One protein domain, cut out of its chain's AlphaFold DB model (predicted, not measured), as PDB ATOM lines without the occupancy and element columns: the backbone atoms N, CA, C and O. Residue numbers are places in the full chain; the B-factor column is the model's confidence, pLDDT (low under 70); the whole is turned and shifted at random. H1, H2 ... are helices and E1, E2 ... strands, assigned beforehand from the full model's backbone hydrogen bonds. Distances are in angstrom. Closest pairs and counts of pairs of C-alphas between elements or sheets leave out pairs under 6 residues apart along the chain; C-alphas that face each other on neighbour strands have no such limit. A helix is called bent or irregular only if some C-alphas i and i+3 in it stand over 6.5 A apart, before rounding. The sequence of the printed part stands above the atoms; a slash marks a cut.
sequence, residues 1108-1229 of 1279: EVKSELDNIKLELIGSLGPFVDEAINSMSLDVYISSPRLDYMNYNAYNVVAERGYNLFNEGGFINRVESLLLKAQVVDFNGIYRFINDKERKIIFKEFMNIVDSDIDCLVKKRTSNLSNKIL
ATOM      1  N   GLU A1108     113.464 169.356 104.391       92.50
ATOM      2  CA  GLU A1108     114.224 168.786 105.508       92.50
ATOM      3  C   GLU A1108     115.734 169.035 105.353       92.50
ATOM      4  O   GLU A1108     116.365 169.620 106.233       92.50
ATOM      5  N   VAL A1109     116.316 168.695 104.199       93.75
ATOM      6  CA  VAL A1109     117.738 168.931 103.907       93.75
ATOM      7  C   VAL A1109     118.051 170.422 103.867       93.75
ATOM      8  O   VAL A1109     119.104 170.822 104.356       93.75
ATOM      9  N   LYS A1110     117.162 171.257 103.312       93.62
ATOM     10  CA  LYS A1110     117.348 172.718 103.329       93.62
ATOM     11  C   LYS A1110     117.422 173.250 104.753       93.62
ATOM     12  O   LYS A1110     118.360 173.974 105.070       93.62
ATOM     13  N   SER A1111     116.469 172.853 105.595       90.56
ATOM     14  CA  SER A1111     116.414 173.281 106.991       90.56
ATOM     15  C   SER A1111     117.663 172.855 107.761       90.56
ATOM     16  O   SER A1111     118.232 173.659 108.495       90.56
ATOM     17  N   GLU A1112     118.175 171.645 107.518       96.69
ATOM     18  CA  GLU A1112     119.386 171.167 108.182       96.69
ATOM     19  C   GLU A1112     120.655 171.855 107.659       96.69
ATOM     20  O   GLU A1112     121.553 172.175 108.438       96.69
ATOM     21  N   LEU A1113     120.736 172.170 106.361       95.88
ATOM     22  CA  LEU A1113     121.823 173.004 105.839       95.88
ATOM     23  C   LEU A1113     121.772 174.423 106.422       95.88
ATOM     24  O   LEU A1113     122.821 174.983 106.742       95.88
ATOM     25  N   ASP A1114     120.581 174.996 106.596       93.94
ATOM     26  CA  ASP A1114     120.411 176.291 107.254       93.94
ATOM     27  C   ASP A1114     120.795 176.237 108.738       93.94
ATOM     28  O   ASP A1114     121.453 177.162 109.215       93.94
ATOM     29  N   ASN A1115     120.494 175.145 109.447       95.50
ATOM     30  CA  ASN A1115     120.963 174.921 110.817       95.50
ATOM     31  C   ASN A1115     122.493 174.878 110.878       95.50
ATOM     32  O   ASN A1115     123.096 175.601 111.670       95.50
ATOM     33  N   ILE A1116     123.129 174.095 109.997       96.56
ATOM     34  CA  ILE A1116     124.593 174.013 109.882       96.56
ATOM     35  C   ILE A1116     125.195 175.398 109.612       96.56
ATOM     36  O   ILE A1116     126.190 175.779 110.230       96.56
ATOM     37  N   LYS A1117     124.589 176.167 108.702       95.94
ATOM     38  CA  LYS A1117     125.010 177.533 108.377       95.94
ATOM     39  C   LYS A1117     124.901 178.457 109.590       95.94
ATOM     40  O   LYS A1117     125.856 179.160 109.899       95.94
ATOM     41  N   LEU A1118     123.762 178.462 110.282       95.19
ATOM     42  CA  LEU A1118     123.538 179.307 111.459       95.19
ATOM     43  C   LEU A1118     124.487 178.947 112.609       95.19
ATOM     44  O   LEU A1118     125.023 179.848 113.252       95.19
ATOM     45  N   GLU A1119     124.738 177.657 112.833       96.38
ATOM     46  CA  GLU A1119     125.695 177.161 113.825       96.38
ATOM     47  C   GLU A1119     127.122 177.625 113.500       96.38
ATOM     48  O   GLU A1119     127.807 178.184 114.359       96.38
ATOM     49  N   LEU A1120     127.540 177.498 112.234       94.88
ATOM     50  CA  LEU A1120     128.832 177.986 111.759       94.88
ATOM     51  C   LEU A1120     128.968 179.505 111.944       94.88
ATOM     52  O   LEU A1120     129.935 179.967 112.548       94.88
ATOM     53  N   ILE A1121     127.998 180.293 111.475       94.50
ATOM     54  CA  ILE A1121     128.023 181.759 111.605       94.50
ATOM     55  C   ILE A1121     127.993 182.185 113.082       94.50
ATOM     56  O   ILE A1121     128.686 183.131 113.465       94.50
ATOM     57  N   GLY A1122     127.260 181.463 113.933       94.50
ATOM     58  CA  GLY A1122     127.263 181.659 115.382       94.50
ATOM     59  C   GLY A1122     128.640 181.403 116.001       94.50
ATOM     60  O   GLY A1122     129.142 182.240 116.753       94.50
ATOM     61  N   SER A1123     129.288 180.300 115.620       95.31
ATOM     62  CA  SER A1123     130.638 179.943 116.080       95.31
ATOM     63  C   SER A1123     131.724 180.911 115.592       95.31
ATOM     64  O   SER A1123     132.750 181.073 116.250       95.31
ATOM     65  N   LEU A1124     131.477 181.620 114.485       94.12
ATOM     66  CA  LEU A1124     132.360 182.656 113.949       94.12
ATOM     67  C   LEU A1124     132.297 183.988 114.702       94.12
ATOM     68  O   LEU A1124     133.242 184.773 114.621       94.12
ATOM     69  N   GLY A1125     131.221 184.249 115.450       93.94
ATOM     70  CA  GLY A1125     131.018 185.500 116.184       93.94
ATOM     71  C   GLY A1125     132.222 185.926 117.042       93.94
ATOM     72  O   GLY A1125     132.732 187.029 116.831       93.94
ATOM     73  N   PRO A1126     132.726 185.064 117.947       93.62
ATOM     74  CA  PRO A1126     133.897 185.368 118.771       93.62
ATOM     75  C   PRO A1126     135.166 185.665 117.960       93.62
ATOM     76  O   PRO A1126     135.917 186.568 118.314       93.62
ATOM     77  N   PHE A1127     135.390 184.961 116.844       92.12
ATOM     78  CA  PHE A1127     136.557 185.182 115.984       92.12
ATOM     79  C   PHE A1127     136.487 186.513 115.235       92.12
ATOM     80  O   PHE A1127     137.511 187.169 115.052       92.12
ATOM     81  N   VAL A1128     135.288 186.924 114.809       93.69
ATOM     82  CA  VAL A1128     135.062 188.250 114.218       93.69
ATOM     83  C   VAL A1128     135.354 189.337 115.246       93.69
ATOM     84  O   VAL A1128     136.059 190.295 114.931       93.69
ATOM     85  N   ASP A1129     134.863 189.171 116.476       93.38
ATOM     86  CA  ASP A1129     135.119 190.115 117.564       93.38
ATOM     87  C   ASP A1129     136.620 190.188 117.896       93.38
ATOM     88  O   ASP A1129     137.171 191.281 118.003       93.38
ATOM     89  N   GLU A1130     137.317 189.050 117.976       93.19
ATOM     90  CA  GLU A1130     138.770 188.988 118.179       93.19
ATOM     91  C   GLU A1130     139.542 189.683 117.046       93.19
ATOM     92  O   GLU A1130     140.391 190.537 117.309       93.19
ATOM     93  N   ALA A1131     139.233 189.363 115.783       92.31
ATOM     94  CA  ALA A1131     139.910 189.941 114.624       92.31
ATOM     95  C   ALA A1131     139.728 191.465 114.579       92.31
ATOM     96  O   ALA A1131     140.696 192.202 114.396       92.31
ATOM     97  N   ILE A1132     138.512 191.952 114.828       90.88
ATOM     98  CA  ILE A1132     138.215 193.386 114.875       90.88
ATOM     99  C   ILE A1132     138.929 194.059 116.058       90.88
ATOM    100  O   ILE A1132     139.548 195.108 115.872       90.88
ATOM    101  N   ASN A1133     138.914 193.452 117.249       89.00
ATOM    102  CA  ASN A1133     139.579 193.997 118.437       89.00
ATOM    103  C   ASN A1133     141.106 194.048 118.275       89.00
ATOM    104  O   ASN A1133     141.720 195.059 118.616       89.00
ATOM    105  N   SER A1134     141.719 193.015 117.684       87.56
ATOM    106  CA  SER A1134     143.161 193.004 117.391       87.56
ATOM    107  C   SER A1134     143.570 194.126 116.436       87.56
ATOM    108  O   SER A1134     144.643 194.704 116.576       87.56
ATOM    109  N   MET A1135     142.688 194.485 115.498       84.56
ATOM    110  CA  MET A1135     142.927 195.574 114.551       84.56
ATOM    111  C   MET A1135     142.643 196.949 115.166       84.56
ATOM    112  O   MET A1135     143.190 197.947 114.700       84.56
ATOM    113  N   SER A1136     141.805 197.009 116.206       79.00
ATOM    114  CA  SER A1136     141.477 198.243 116.928       79.00
ATOM    115  C   SER A1136     142.585 198.699 117.880       79.00
ATOM    116  O   SER A1136     142.667 199.890 118.169       79.00
ATOM    117  N   LEU A1137     143.415 197.782 118.383       74.12
ATOM    118  CA  LEU A1137     144.472 198.084 119.357       74.12
ATOM    119  C   LEU A1137     145.674 198.827 118.752       74.12
ATOM    120  O   LEU A1137     146.405 199.486 119.484       74.12
ATOM    121  N   ASP A1138     145.864 198.757 117.432       59.59
ATOM    122  CA  ASP A1138     147.121 199.160 116.782       59.59
ATOM    123  C   ASP A1138     147.033 200.500 116.016       59.59
ATOM    124  O   ASP A1138     147.971 200.922 115.337       59.59
ATOM    125  N   VAL A1139     145.882 201.189 116.052       57.22
ATOM    126  CA  VAL A1139     145.621 202.317 115.141       57.22
ATOM    127  C   VAL A1139     144.813 203.444 115.792       57.22
ATOM    128  O   VAL A1139     143.651 203.266 116.128       57.22
ATOM    129  N   TYR A1140     145.368 204.663 115.817       59.53
ATOM    130  CA  TYR A1140     144.581 205.904 115.893       59.53
ATOM    131  C   TYR A1140     143.737 206.038 114.609       59.53
ATOM    132  O   TYR A1140     144.251 206.330 113.522       59.53
ATOM    133  N   ILE A1141     142.442 205.726 114.709       55.53
ATOM    134  CA  ILE A1141     141.543 205.522 113.565       55.53
ATOM    135  C   ILE A1141     141.131 206.866 112.949       55.53
ATOM    136  O   ILE A1141     140.361 207.627 113.524       55.53
ATOM    137  N   SER A1142     141.597 207.133 111.727       56.09
ATOM    138  CA  SER A1142     141.017 208.146 110.837       56.09
ATOM    139  C   SER A1142     140.022 207.491 109.867       56.09
ATOM    140  O   SER A1142     140.250 206.382 109.380       56.09
ATOM    141  N   SER A1143     138.925 208.195 109.563       53.50
ATOM    142  CA  SER A1143     137.780 207.752 108.737       53.50
ATOM    143  C   SER A1143     138.107 206.982 107.428       53.50
ATOM    144  O   SER A1143     137.381 206.036 107.123       53.50
ATOM    145  N   PRO A1144     139.200 207.248 106.676       55.34
ATOM    146  CA  PRO A1144     139.534 206.481 105.466       55.34
ATOM    147  C   PRO A1144     139.965 205.020 105.697       55.34
ATOM    148  O   PRO A1144     140.175 204.302 104.721       55.34
ATOM    149  N   ARG A1145     140.162 204.573 106.948       68.56
ATOM    150  CA  ARG A1145     140.684 203.228 107.261       68.56
ATOM    151  C   ARG A1145     139.616 202.150 107.484       68.56
ATOM    152  O   ARG A1145     139.987 200.983 107.590       68.56
ATOM    153  N   LEU A1146     138.323 202.487 107.507       76.25
ATOM    154  CA  LEU A1146     137.270 201.513 107.836       76.25
ATOM    155  C   LEU A1146     137.126 200.399 106.781       76.25
ATOM    156  O   LEU A1146     137.004 199.231 107.135       76.25
ATOM    157  N   ASP A1147     137.224 200.730 105.491       75.06
ATOM    158  CA  ASP A1147     137.159 199.735 104.405       75.06
ATOM    159  C   ASP A1147     138.367 198.793 104.409       75.06
ATOM    160  O   ASP A1147     138.249 197.603 104.115       75.06
ATOM    161  N   TYR A1148     139.536 199.316 104.787       80.06
ATOM    162  CA  TYR A1148     140.750 198.519 104.945       80.06
ATOM    163  C   TYR A1148     140.633 197.562 106.137       80.06
ATOM    164  O   TYR A1148     141.015 196.397 106.034       80.06
ATOM    165  N   MET A1149     140.044 198.034 107.238       82.25
ATOM    166  CA  MET A1149     139.734 197.208 108.403       82.25
ATOM    167  C   MET A1149     138.710 196.121 108.055       82.25
ATOM    168  O   MET A1149     138.948 194.965 108.378       82.25
ATOM    169  N   ASN A1150     137.643 196.448 107.311       85.56
ATOM    170  CA  ASN A1150     136.660 195.473 106.821       85.56
ATOM    171  C   ASN A1150     137.305 194.389 105.954       85.56
ATOM    172  O   ASN A1150     137.054 193.209 106.170       85.56
ATOM    173  N   TYR A1151     138.151 194.772 104.995       86.88
ATOM    174  CA  TYR A1151     138.812 193.814 104.108       86.88
ATOM    175  C   TYR A1151     139.779 192.894 104.863       86.88
ATOM    176  O   TYR A1151     139.790 191.684 104.641       86.88
ATOM    177  N   ASN A1152     140.580 193.447 105.776       86.94
ATOM    178  CA  ASN A1152     141.506 192.647 106.573       86.94
ATOM    179  C   ASN A1152     140.764 191.737 107.551       86.94
ATOM    180  O   ASN A1152     141.101 190.558 107.638       86.94
ATOM    181  N   ALA A1153     139.753 192.260 108.251       88.00
ATOM    182  CA  ALA A1153     138.921 191.475 109.153       88.00
ATOM    183  C   ALA A1153     138.226 190.348 108.385       88.00
ATOM    184  O   ALA A1153     138.280 189.206 108.822       88.00
ATOM    185  N   TYR A1154     137.684 190.633 107.196       92.75
ATOM    186  CA  TYR A1154     137.109 189.617 106.322       92.75
ATOM    187  C   TYR A1154     138.121 188.530 105.963       92.75
ATOM    188  O   TYR A1154     137.809 187.360 106.123       92.75
ATOM    189  N   ASN A1155     139.339 188.876 105.534       88.56
ATOM    190  CA  ASN A1155     140.334 187.863 105.164       88.56
ATOM    191  C   ASN A1155     140.727 186.970 106.349       88.56
ATOM    192  O   ASN A1155     140.801 185.754 106.193       88.56
ATOM    193  N   VAL A1156     140.949 187.561 107.530       90.56
ATOM    194  CA  VAL A1156     141.300 186.810 108.747       90.56
ATOM    195  C   VAL A1156     140.144 185.903 109.173       90.56
ATOM    196  O   VAL A1156     140.360 184.738 109.502       90.56
ATOM    197  N   VAL A1157     138.913 186.416 109.140       91.25
ATOM    198  CA  VAL A1157     137.710 185.661 109.509       91.25
ATOM    199  C   VAL A1157     137.395 184.581 108.477       91.25
ATOM    200  O   VAL A1157     137.023 183.487 108.872       91.25
ATOM    201  N   ALA A1158     137.571 184.834 107.180       89.81
ATOM    202  CA  ALA A1158     137.340 183.851 106.125       89.81
ATOM    203  C   ALA A1158     138.356 182.702 106.198       89.81
ATOM    204  O   ALA A1158     137.976 181.540 106.087       89.81
ATOM    205  N   GLU A1159     139.637 182.999 106.449       91.12
ATOM    206  CA  GLU A1159     140.668 181.973 106.647       91.12
ATOM    207  C   GLU A1159     140.380 181.124 107.892       91.12
ATOM    208  O   GLU A1159     140.325 179.895 107.812       91.12
ATOM    209  N   ARG A1160     140.120 181.770 109.038       90.94
ATOM    210  CA  ARG A1160     139.765 181.063 110.278       90.94
ATOM    211  C   ARG A1160     138.440 180.315 110.156       90.94
ATOM    212  O   ARG A1160     138.325 179.214 110.677       90.94
ATOM    213  N   GLY A1161     137.469 180.875 109.445       88.62
ATOM    214  CA  GLY A1161     136.178 180.255 109.179       88.62
ATOM    215  C   GLY A1161     136.289 179.025 108.303       88.62
ATOM    216  O   GLY A1161     135.639 178.031 108.595       88.62
ATOM    217  N   TYR A1162     137.171 179.032 107.303       88.50
ATOM    218  CA  TYR A1162     137.454 177.839 106.510       88.50
ATOM    219  C   TYR A1162     138.127 176.740 107.348       88.50
ATOM    220  O   TYR A1162     137.780 175.565 107.219       88.50
ATOM    221  N   ASN A1163     139.046 177.109 108.247       90.56
ATOM    222  CA  ASN A1163     139.651 176.155 109.181       90.56
ATOM    223  C   ASN A1163     138.606 175.590 110.149       90.56
ATOM    224  O   ASN A1163     138.503 174.376 110.273       90.56
ATOM    225  N   LEU A1164     137.763 176.441 110.737       90.31
ATOM    226  CA  LEU A1164     136.671 176.031 111.621       90.31
ATOM    227  C   LEU A1164     135.644 175.151 110.897       90.31
ATOM    228  O   LEU A1164     135.154 174.181 111.464       90.31
ATOM    229  N   PHE A1165     135.353 175.442 109.630       90.62
ATOM    230  CA  PHE A1165     134.459 174.638 108.801       90.62
ATOM    231  C   PHE A1165     134.999 173.217 108.573       90.62
ATOM    232  O   PHE A1165     134.233 172.250 108.586       90.62
ATOM    233  N   ASN A1166     136.319 173.079 108.408       89.44
ATOM    234  CA  ASN A1166     136.984 171.784 108.259       89.44
ATOM    235  C   ASN A1166     137.150 171.055 109.601       89.44
ATOM    236  O   ASN A1166     136.764 169.894 109.724       89.44
ATOM    237  N   GLU A1167     137.718 171.724 110.606       92.12
ATOM    238  CA  GLU A1167     138.067 171.150 111.912       92.12
ATOM    239  C   GLU A1167     136.834 170.899 112.786       92.12
ATOM    240  O   GLU A1167     136.766 169.890 113.482       92.12
ATOM    241  N   GLY A1168     135.821 171.765 112.699       90.06
ATOM    242  CA  GLY A1168     134.545 171.632 113.408       90.06
ATOM    243  C   GLY A1168     133.612 170.565 112.826       90.06
ATOM    244  O   GLY A1168     132.486 170.411 113.288       90.06
ATOM    245  N   GLY A1169     134.043 169.836 111.789       94.38
ATOM    246  CA  GLY A1169     133.270 168.752 111.182       94.38
ATOM    247  C   GLY A1169     132.056 169.206 110.362       94.38
ATOM    248  O   GLY A1169     131.305 168.355 109.878       94.38
ATOM    249  N   PHE A1170     131.867 170.513 110.154       95.25
ATOM    250  CA  PHE A1170     130.771 171.055 109.350       95.25
ATOM    251  C   PHE A1170     130.829 170.554 107.904       95.25
ATOM    252  O   PHE A1170     129.802 170.145 107.367       95.25
ATOM    253  N   ILE A1171     132.024 170.479 107.305       94.69
ATOM    254  CA  ILE A1171     132.198 169.918 105.959       94.69
ATOM    255  C   ILE A1171     131.672 168.478 105.860       94.69
ATOM    256  O   ILE A1171     130.893 168.171 104.962       94.69
ATOM    257  N   ASN A1172     132.006 167.626 106.835       95.38
ATOM    258  CA  ASN A1172     131.568 166.229 106.867       95.38
ATOM    259  C   ASN A1172     130.050 166.124 107.063       95.38
ATOM    260  O   ASN A1172     129.413 165.255 106.467       95.38
ATOM    261  N   ARG A1173     129.453 167.014 107.870       97.31
ATOM    262  CA  ARG A1173     127.994 167.089 108.055       97.31
ATOM    263  C   ARG A1173     127.289 167.483 106.761       97.31
ATOM    264  O   ARG A1173     126.360 166.787 106.361       97.31
ATOM    265  N   VAL A1174     127.762 168.526 106.076       96.56
ATOM    266  CA  VAL A1174     127.205 168.955 104.782       96.56
ATOM    267  C   VAL A1174     127.364 167.851 103.738       96.56
ATOM    268  O   VAL A1174     126.400 167.514 103.058       96.56
ATOM    269  N   GLU A1175     128.541 167.233 103.618       95.88
ATOM    270  CA  GLU A1175     128.763 166.142 102.661       95.88
ATOM    271  C   GLU A1175     127.886 164.914 102.956       95.88
ATOM    272  O   GLU A1175     127.310 164.344 102.028       95.88
ATOM    273  N   SER A1176     127.729 164.539 104.230       96.00
ATOM    274  CA  SER A1176     126.858 163.436 104.667       96.00
ATOM    275  C   SER A1176     125.378 163.721 104.404       96.00
ATOM    276  O   SER A1176     124.638 162.852 103.938       96.00
ATOM    277  N   LEU A1177     124.946 164.960 104.633       97.19
ATOM    278  CA  LEU A1177     123.583 165.391 104.361       97.19
ATOM    279  C   LEU A1177     123.299 165.404 102.854       97.19
ATOM    280  O   LEU A1177     122.300 164.850 102.401       97.19
ATOM    281  N   LEU A1178     124.224 165.938 102.054       96.12
ATOM    282  CA  LEU A1178     124.118 165.944 100.598       96.12
ATOM    283  C   LEU A1178     124.282 164.543  99.967       96.12
ATOM    284  O   LEU A1178     123.876 164.323  98.828       96.12
ATOM    285  N   LEU A1179     124.858 163.568 100.675       95.69
ATOM    286  CA  LEU A1179     124.845 162.154 100.272       95.69
ATOM    287  C   LEU A1179     123.443 161.542 100.365       95.69
ATOM    288  O   LEU A1179     123.081 160.717  99.529       95.69
ATOM    289  N   LYS A1180     122.657 161.960 101.363       96.31
ATOM    290  CA  LYS A1180     121.275 161.505 101.588       96.31
ATOM    291  C   LYS A1180     120.236 162.379 100.890       96.31
ATOM    292  O   LYS A1180     119.069 162.000 100.823       96.31
ATOM    293  N   ALA A1181     120.652 163.532 100.376       95.31
ATOM    294  CA  ALA A1181     119.763 164.500  99.771       95.31
ATOM    295  C   ALA A1181     119.040 163.929  98.551       95.31
ATOM    296  O   ALA A1181     119.645 163.407  97.606       95.31
ATOM    297  N   GLN A1182     117.721 164.078  98.579       93.94
ATOM    298  CA  GLN A1182     116.848 163.776  97.464       93.94
ATOM    299  C   GLN A1182     116.342 165.072  96.850       93.94
ATOM    300  O   GLN A1182     116.104 166.067  97.539       93.94
ATOM    301  N   VAL A1183     116.177 165.030  95.539       90.19
ATOM    302  CA  VAL A1183     115.522 166.066  94.755       90.19
ATOM    303  C   VAL A1183     114.300 165.445  94.113       90.19
ATOM    304  O   VAL A1183     114.337 164.294  93.667       90.19
ATOM    305  N   VAL A1184     113.213 166.201  94.091       81.00
ATOM    306  CA  VAL A1184     112.014 165.810  93.358       81.00
ATOM    307  C   VAL A1184     112.326 166.025  91.885       81.00
ATOM    308  O   VAL A1184     112.616 167.143  91.458       81.00
ATOM    309  N   ASP A1185     112.359 164.948  91.107       73.69
ATOM    310  CA  ASP A1185     112.463 165.084  89.665       73.69
ATOM    311  C   ASP A1185     111.163 165.672  89.082       73.69
ATOM    312  O   ASP A1185     110.148 165.839  89.754       73.69
ATOM    313  N   PHE A1186     111.182 166.018  87.802       60.69
ATOM    314  CA  PHE A1186     110.040 166.642  87.126       60.69
ATOM    315  C   PHE A1186     108.802 165.727  87.025       60.69
ATOM    316  O   PHE A1186     107.728 166.223  86.696       60.69
ATOM    317  N   ASN A1187     108.927 164.422  87.303       68.06
ATOM    318  CA  ASN A1187     107.795 163.496  87.389       68.06
ATOM    319  C   ASN A1187     107.197 163.443  88.806       68.06
ATOM    320  O   ASN A1187     106.308 162.634  89.060       68.06
ATOM    321  N   GLY A1188     107.697 164.260  89.738       76.56
ATOM    322  CA  GLY A1188     107.338 164.168  91.149       76.56
ATOM    323  C   GLY A1188     108.019 163.000  91.867       76.56
ATOM    324  O   GLY A1188     107.682 162.718  93.015       76.56
ATOM    325  N   ILE A1189     108.962 162.308  91.216       80.88
ATOM    326  CA  ILE A1189     109.643 161.150  91.788       80.88
ATOM    327  C   ILE A1189     110.900 161.633  92.497       80.88
ATOM    328  O   ILE A1189     111.758 162.311  91.928       80.88
ATOM    329  N   TYR A1190     111.034 161.254  93.760       89.00
ATOM    330  CA  TYR A1190     112.244 161.522  94.518       89.00
ATOM    331  C   TYR A1190     113.409 160.704  93.960       89.00
ATOM    332  O   TYR A1190     113.338 159.478  93.852       89.00
ATOM    333  N   ARG A1191     114.514 161.378  93.643       92.31
ATOM    334  CA  ARG A1191     115.789 160.738  93.304       92.31
ATOM    335  C   ARG A1191     116.915 161.324  94.139       92.31
ATOM    336  O   ARG A1191     116.911 162.511  94.453       92.31
ATOM    337  N   PHE A1192     117.924 160.518  94.438       93.75
ATOM    338  CA  PHE A1192     119.141 161.021  95.070       93.75
ATOM    339  C   PHE A1192     119.926 161.933  94.120       93.75
ATOM    340  O   PHE A1192     119.947 161.724  92.897       93.75
ATOM    341  N   ILE A1193     120.589 162.944  94.684       93.12
ATOM    342  CA  ILE A1193     121.512 163.784  93.920       93.12
ATOM    343  C   ILE A1193     122.793 163.014  93.586       93.12
ATOM    344  O   ILE A1193     123.383 162.331  94.426       93.12
ATOM    345  N   ASN A1194     123.251 163.121  92.339       90.69
ATOM    346  CA  ASN A1194     124.498 162.478  91.915       90.69
ATOM    347  C   ASN A1194     125.733 163.273  92.384       90.69
ATOM    348  O   ASN A1194     125.634 164.435  92.773       90.69
ATOM    349  N   ASP A1195     126.928 162.684  92.304       87.56
ATOM    350  CA  ASP A1195     128.161 163.321  92.804       87.56
ATOM    351  C   ASP A1195     128.484 164.668  92.136       87.56
ATOM    352  O   ASP A1195     129.125 165.537  92.734       87.56
ATOM    353  N   LYS A1196     128.060 164.862  90.880       82.06
ATOM    354  CA  LYS A1196     128.265 166.126  90.167       82.06
ATOM    355  C   LYS A1196     127.329 167.203  90.708       82.06
ATOM    356  O   LYS A1196     127.789 168.312  90.952       82.06
ATOM    357  N   GLU A1197     126.055 166.875  90.905       87.94
ATOM    358  CA  GLU A1197     125.061 167.743  91.548       87.94
ATOM    359  C   GLU A1197     125.495 168.082  92.977       87.94
ATOM    360  O   GLU A1197     125.528 169.253  93.341       87.94
ATOM    361  N   ARG A1198     125.979 167.089  93.732       93.06
ATOM    362  CA  ARG A1198     126.490 167.258  95.097       93.06
ATOM    363  C   ARG A1198     127.583 168.314  95.198       93.06
ATOM    364  O   ARG A1198     127.479 169.236  95.998       93.06
ATOM    365  N   LYS A1199     128.611 168.224  94.345       88.69
ATOM    366  CA  LYS A1199     129.708 169.208  94.296       88.69
ATOM    367  C   LYS A1199     129.219 170.616  93.983       88.69
ATOM    368  O   LYS A1199     129.829 171.590  94.417       88.69
ATOM    369  N   ILE A1200     128.161 170.726  93.188       83.75
ATOM    370  CA  ILE A1200     127.609 172.016  92.804       83.75
ATOM    371  C   ILE A1200     126.809 172.629  93.952       83.75
ATOM    372  O   ILE A1200     127.069 173.776  94.300       83.75
ATOM    373  N   ILE A1201     125.916 171.857  94.571       91.06
ATOM    374  CA  ILE A1201     125.131 172.291  95.731       91.06
ATOM    375  C   ILE A1201     126.057 172.655  96.895       91.06
ATOM    376  O   ILE A1201     125.878 173.692  97.522       91.06
ATOM    377  N   PHE A1202     127.110 171.866  97.126       93.75
ATOM    378  CA  PHE A1202     128.141 172.178  98.114       93.75
ATOM    379  C   PHE A1202     128.826 173.521  97.828       93.75
ATOM    380  O   PHE A1202     129.004 174.346  98.718       93.75
ATOM    381  N   LYS A1203     129.182 173.789  96.566       90.44
ATOM    382  CA  LYS A1203     129.761 175.082  96.181       90.44
ATOM    383  C   LYS A1203     128.773 176.234  96.384       90.44
ATOM    384  O   LYS A1203     129.185 177.315  96.789       90.44
ATOM    385  N   GLU A1204     127.500 176.030  96.058       87.94
ATOM    386  CA  GLU A1204     126.446 177.027  96.259       87.94
ATOM    387  C   GLU A1204     126.284 177.359  97.747       87.94
ATOM    388  O   GLU A1204     126.317 178.535  98.104       87.94
ATOM    389  N   PHE A1205     126.256 176.336  98.602       94.00
ATOM    390  CA  PHE A1205     126.266 176.471 100.057       94.00
ATOM    391  C   PHE A1205     127.448 177.313 100.561       94.00
ATOM    392  O   PHE A1205     127.246 178.274 101.299       94.00
ATOM    393  N   MET A1206     128.672 177.018 100.106       93.31
ATOM    394  CA  MET A1206     129.865 177.769 100.520       93.31
ATOM    395  C   MET A1206     129.816 179.246 100.111       93.31
ATOM    396  O   MET A1206     130.238 180.102 100.879       93.31
ATOM    397  N   ASN A1207     129.252 179.573  98.944       83.88
ATOM    398  CA  ASN A1207     129.099 180.976  98.544       83.88
ATOM    399  C   ASN A1207     128.111 181.732  99.452       83.88
ATOM    400  O   ASN A1207     128.289 182.927  99.680       83.88
ATOM    401  N   ILE A1208     127.063 181.056  99.943       89.56
ATOM    402  CA  ILE A1208     126.108 181.639 100.897       89.56
ATOM    403  C   ILE A1208     126.817 181.902 102.230       89.56
ATOM    404  O   ILE A1208     126.720 183.007 102.758       89.56
ATOM    405  N   VAL A1209     127.592 180.929 102.722       92.44
ATOM    406  CA  VAL A1209     128.410 181.074 103.936       92.44
ATOM    407  C   VAL A1209     129.375 182.259 103.823       92.44
ATOM    408  O   VAL A1209     129.386 183.111 104.708       92.44
ATOM    409  N   ASP A1210     130.133 182.373 102.728       90.06
ATOM    410  CA  ASP A1210     131.069 183.490 102.506       90.06
ATOM    411  C   ASP A1210     130.357 184.857 102.538       90.06
ATOM    412  O   ASP A1210     130.858 185.823 103.123       90.06
ATOM    413  N   SER A1211     129.162 184.941 101.946       89.06
ATOM    414  CA  SER A1211     128.337 186.154 101.964       89.06
ATOM    415  C   SER A1211     127.860 186.517 103.376       89.06
ATOM    416  O   SER A1211     127.847 187.696 103.741       89.06
ATOM    417  N   ASP A1212     127.471 185.529 104.180       92.81
ATOM    418  CA  ASP A1212     127.034 185.746 105.563       92.81
ATOM    419  C   ASP A1212     128.204 186.172 106.465       92.81
ATOM    420  O   ASP A1212     128.038 187.046 107.323       92.81
ATOM    421  N   ILE A1213     129.408 185.637 106.223       91.75
ATOM    422  CA  ILE A1213     130.645 186.067 106.889       91.75
ATOM    423  C   ILE A1213     130.933 187.545 106.598       91.75
ATOM    424  O   ILE A1213     131.176 188.317 107.529       91.75
ATOM    425  N   ASP A1214     130.864 187.967 105.332       90.19
ATOM    426  CA  ASP A1214     131.054 189.371 104.940       90.19
ATOM    427  C   ASP A1214     130.035 190.295 105.627       90.19
ATOM    428  O   ASP A1214     130.398 191.332 106.195       90.19
ATOM    429  N   CYS A1215     128.761 189.895 105.661       91.75
ATOM    430  CA  CYS A1215     127.711 190.622 106.373       91.75
ATOM    431  C   CYS A1215     127.988 190.731 107.880       91.75
ATOM    432  O   CYS A1215     127.827 191.814 108.456       91.75
ATOM    433  N   LEU A1216     128.419 189.643 108.526       93.00
ATOM    434  CA  LEU A1216     128.741 189.623 109.953       93.00
ATOM    435  C   LEU A1216     129.907 190.568 110.275       93.00
ATOM    436  O   LEU A1216     129.790 191.383 111.196       93.00
ATOM    437  N   VAL A1217     130.984 190.521 109.484       92.50
ATOM    438  CA  VAL A1217     132.146 191.413 109.617       92.50
ATOM    439  C   VAL A1217     131.722 192.867 109.447       92.50
ATOM    440  O   VAL A1217     131.948 193.681 110.343       92.50
ATOM    441  N   LYS A1218     131.014 193.201 108.360       89.88
ATOM    442  CA  LYS A1218     130.523 194.567 108.116       89.88
ATOM    443  C   LYS A1218     129.637 195.074 109.251       89.88
ATOM    444  O   LYS A1218     129.785 196.225 109.672       89.88
ATOM    445  N   LYS A1219     128.740 194.237 109.783       93.06
ATOM    446  CA  LYS A1219     127.852 194.605 110.895       93.06
ATOM    447  C   LYS A1219     128.647 194.915 112.166       93.06
ATOM    448  O   LYS A1219     128.387 195.929 112.815       93.06
ATOM    449  N   ARG A1220     129.636 194.084 112.512       91.81
ATOM    450  CA  ARG A1220     130.468 194.259 113.715       91.81
ATOM    451  C   ARG A1220     131.409 195.460 113.604       91.81
ATOM    452  O   ARG A1220     131.456 196.259 114.538       91.81
ATOM    453  N   THR A1221     132.052 195.672 112.455       88.44
ATOM    454  CA  THR A1221     132.872 196.874 112.217       88.44
ATOM    455  C   THR A1221     132.028 198.149 112.271       88.44
ATOM    456  O   THR A1221     132.452 199.145 112.854       88.44
ATOM    457  N   SER A1222     130.806 198.124 111.724       86.81
ATOM    458  CA  SER A1222     129.890 199.274 111.797       86.81
ATOM    459  C   SER A1222     129.500 199.598 113.242       86.81
ATOM    460  O   SER A1222     129.505 200.762 113.643       86.81
ATOM    461  N   ASN A1223     129.232 198.573 114.058       88.19
ATOM    462  CA  ASN A1223     128.950 198.747 115.484       88.19
ATOM    463  C   ASN A1223     130.150 199.316 116.253       88.19
ATOM    464  O   ASN A1223     129.959 200.170 117.119       88.19
ATOM    465  N   LEU A1224     131.374 198.878 115.940       85.94
ATOM    466  CA  LEU A1224     132.592 199.438 116.530       85.94
ATOM    467  C   LEU A1224     132.747 200.921 116.161       85.94
ATOM    468  O   LEU A1224     132.952 201.756 117.037       85.94
ATOM    469  N   SER A1225     132.561 201.262 114.882       83.38
ATOM    470  CA  SER A1225     132.600 202.650 114.407       83.38
ATOM    471  C   SER A1225     131.609 203.538 115.165       83.38
ATOM    472  O   SER A1225     131.965 204.639 115.580       83.38
ATOM    473  N   ASN A1226     130.385 203.051 115.394       82.88
ATOM    474  CA  ASN A1226     129.353 203.784 116.129       82.88
ATOM    475  C   ASN A1226     129.669 203.961 117.622       82.88
ATOM    476  O   ASN A1226     129.180 204.914 118.216       82.88
ATOM    477  N   LYS A1227     130.473 203.078 118.230       83.50
ATOM    478  CA  LYS A1227     130.930 203.217 119.626       83.50
ATOM    479  C   LYS A1227     132.121 204.163 119.779       83.50
ATOM    480  O   LYS A1227     132.267 204.763 120.836       83.50
ATOM    481  N   ILE A1228     132.956 204.299 118.747       77.81
ATOM    482  CA  ILE A1228     134.161 205.144 118.776       77.81
ATOM    483  C   ILE A1228     133.839 206.608 118.421       77.81
ATOM    484  O   ILE A1228     134.431 207.526 118.982       77.81
ATOM    485  N   LEU A1229     132.875 206.856 117.525       66.06
ATOM    486  CA  LEU A1229     132.507 208.211 117.086       66.06
ATOM    487  C   LEU A1229     131.750 209.134 118.080       66.06
ATOM    488  O   LEU A1229     131.789 210.341 117.841       66.06
TER     489      LEU A1229
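What this domain is: This is residues 1108 to 1229 of the 1279 residues of the protein "Putative coiled coil protein" of bacterium 2013Arg42i (UniProt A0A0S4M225). This is a long, slender rod of helices: the longest helix, H4, runs along most of it, with H3 packing on its residues 1198 to 1202 toward one end, the arm H1a on residues 1209 to 1213 near its middle, and H2 and the arm H1b on residues 1210 to 1221 and 1216 to 1221. A small hairpin of two short strands, E1 and E2, lies at the end of the rod near H3, and the link from H1 to H2 lies at the other end. The printed part has 122 residues, with four named helices and two named strands in the order H1, H2, H3, E1, E2, H4; the sheet E1 - E2 is antiparallel and the class is mostly helix. The whole is loose, with a radius of gyration of the C-alphas of 18.1 A and spans of 62 by 27 by 21 A.

Where its parts are: H1, residues 1108 to 1136, begins at C-alpha 1108 (114.224, 168.786, 105.508). By its hydrogen bonds it was assigned as one helix, but it is bent: C-alphas 1123 and 1126 are 6.9 A apart. Its arms are H1a, residues 1108 to 1123, 22.5 A long, and H1b, residues 1126 to 1136, 15.1 A long. H2, residues 1143 to 1167, is 36.7 A long and irregular, with C-alphas 1144 and 1147 7.2 A apart. H3, residues 1170 to 1180, is 15.5 A long. E1 is residues 1182 to 1184, 6.7 A, and E2 is residues 1190 to 1192, 6.9 A. H4, residues 1195 to 1229, is 51.2 A long and ends at C-alpha 1229 (132.507, 208.211, 117.086).

How they stand to each other: H1a, H3 and H4 form an up-and-down bundle, each running against the one before it in the chain. H1a touches H3 at a shallow tilt of 1 degrees, opposite ways; their closest C-alphas, of Leu 1113 and Val 1174, are 6.8 A apart. H4 touches H3 with residues 1198 to 1202 alone, the closest C-alphas being Leu 1178 and Arg 1198, 6.1 A. H1b and H2 form a helical hairpin, closest at the C-alphas of Ala 1131 and Ala 1153, 5.8 A. H4 touches H2 with residues 1210 to 1221 alone, at a steep tilt of 40 degrees, opposite ways; the C-alphas of Tyr 1154 and Asp 1214 come closest, 6.2 A. In the hairpin E1 and E2, N 1183 and O 1191 are within hydrogen-bond range at 2.8 A. Every O i to N i+4 pair is within range in H1a, H1b, H3 and H4, and 19 of 21 are in H2.

The domain as a whole: The two C-alphas farthest apart, of Tyr 1140 and Asn 1187, are 63.0 A apart. The printed part has no cut and no long link. The mean pLDDT of the printed part is 87.4; residues 1138 to 1145, 1186 to 1187 and 1229 are under 70.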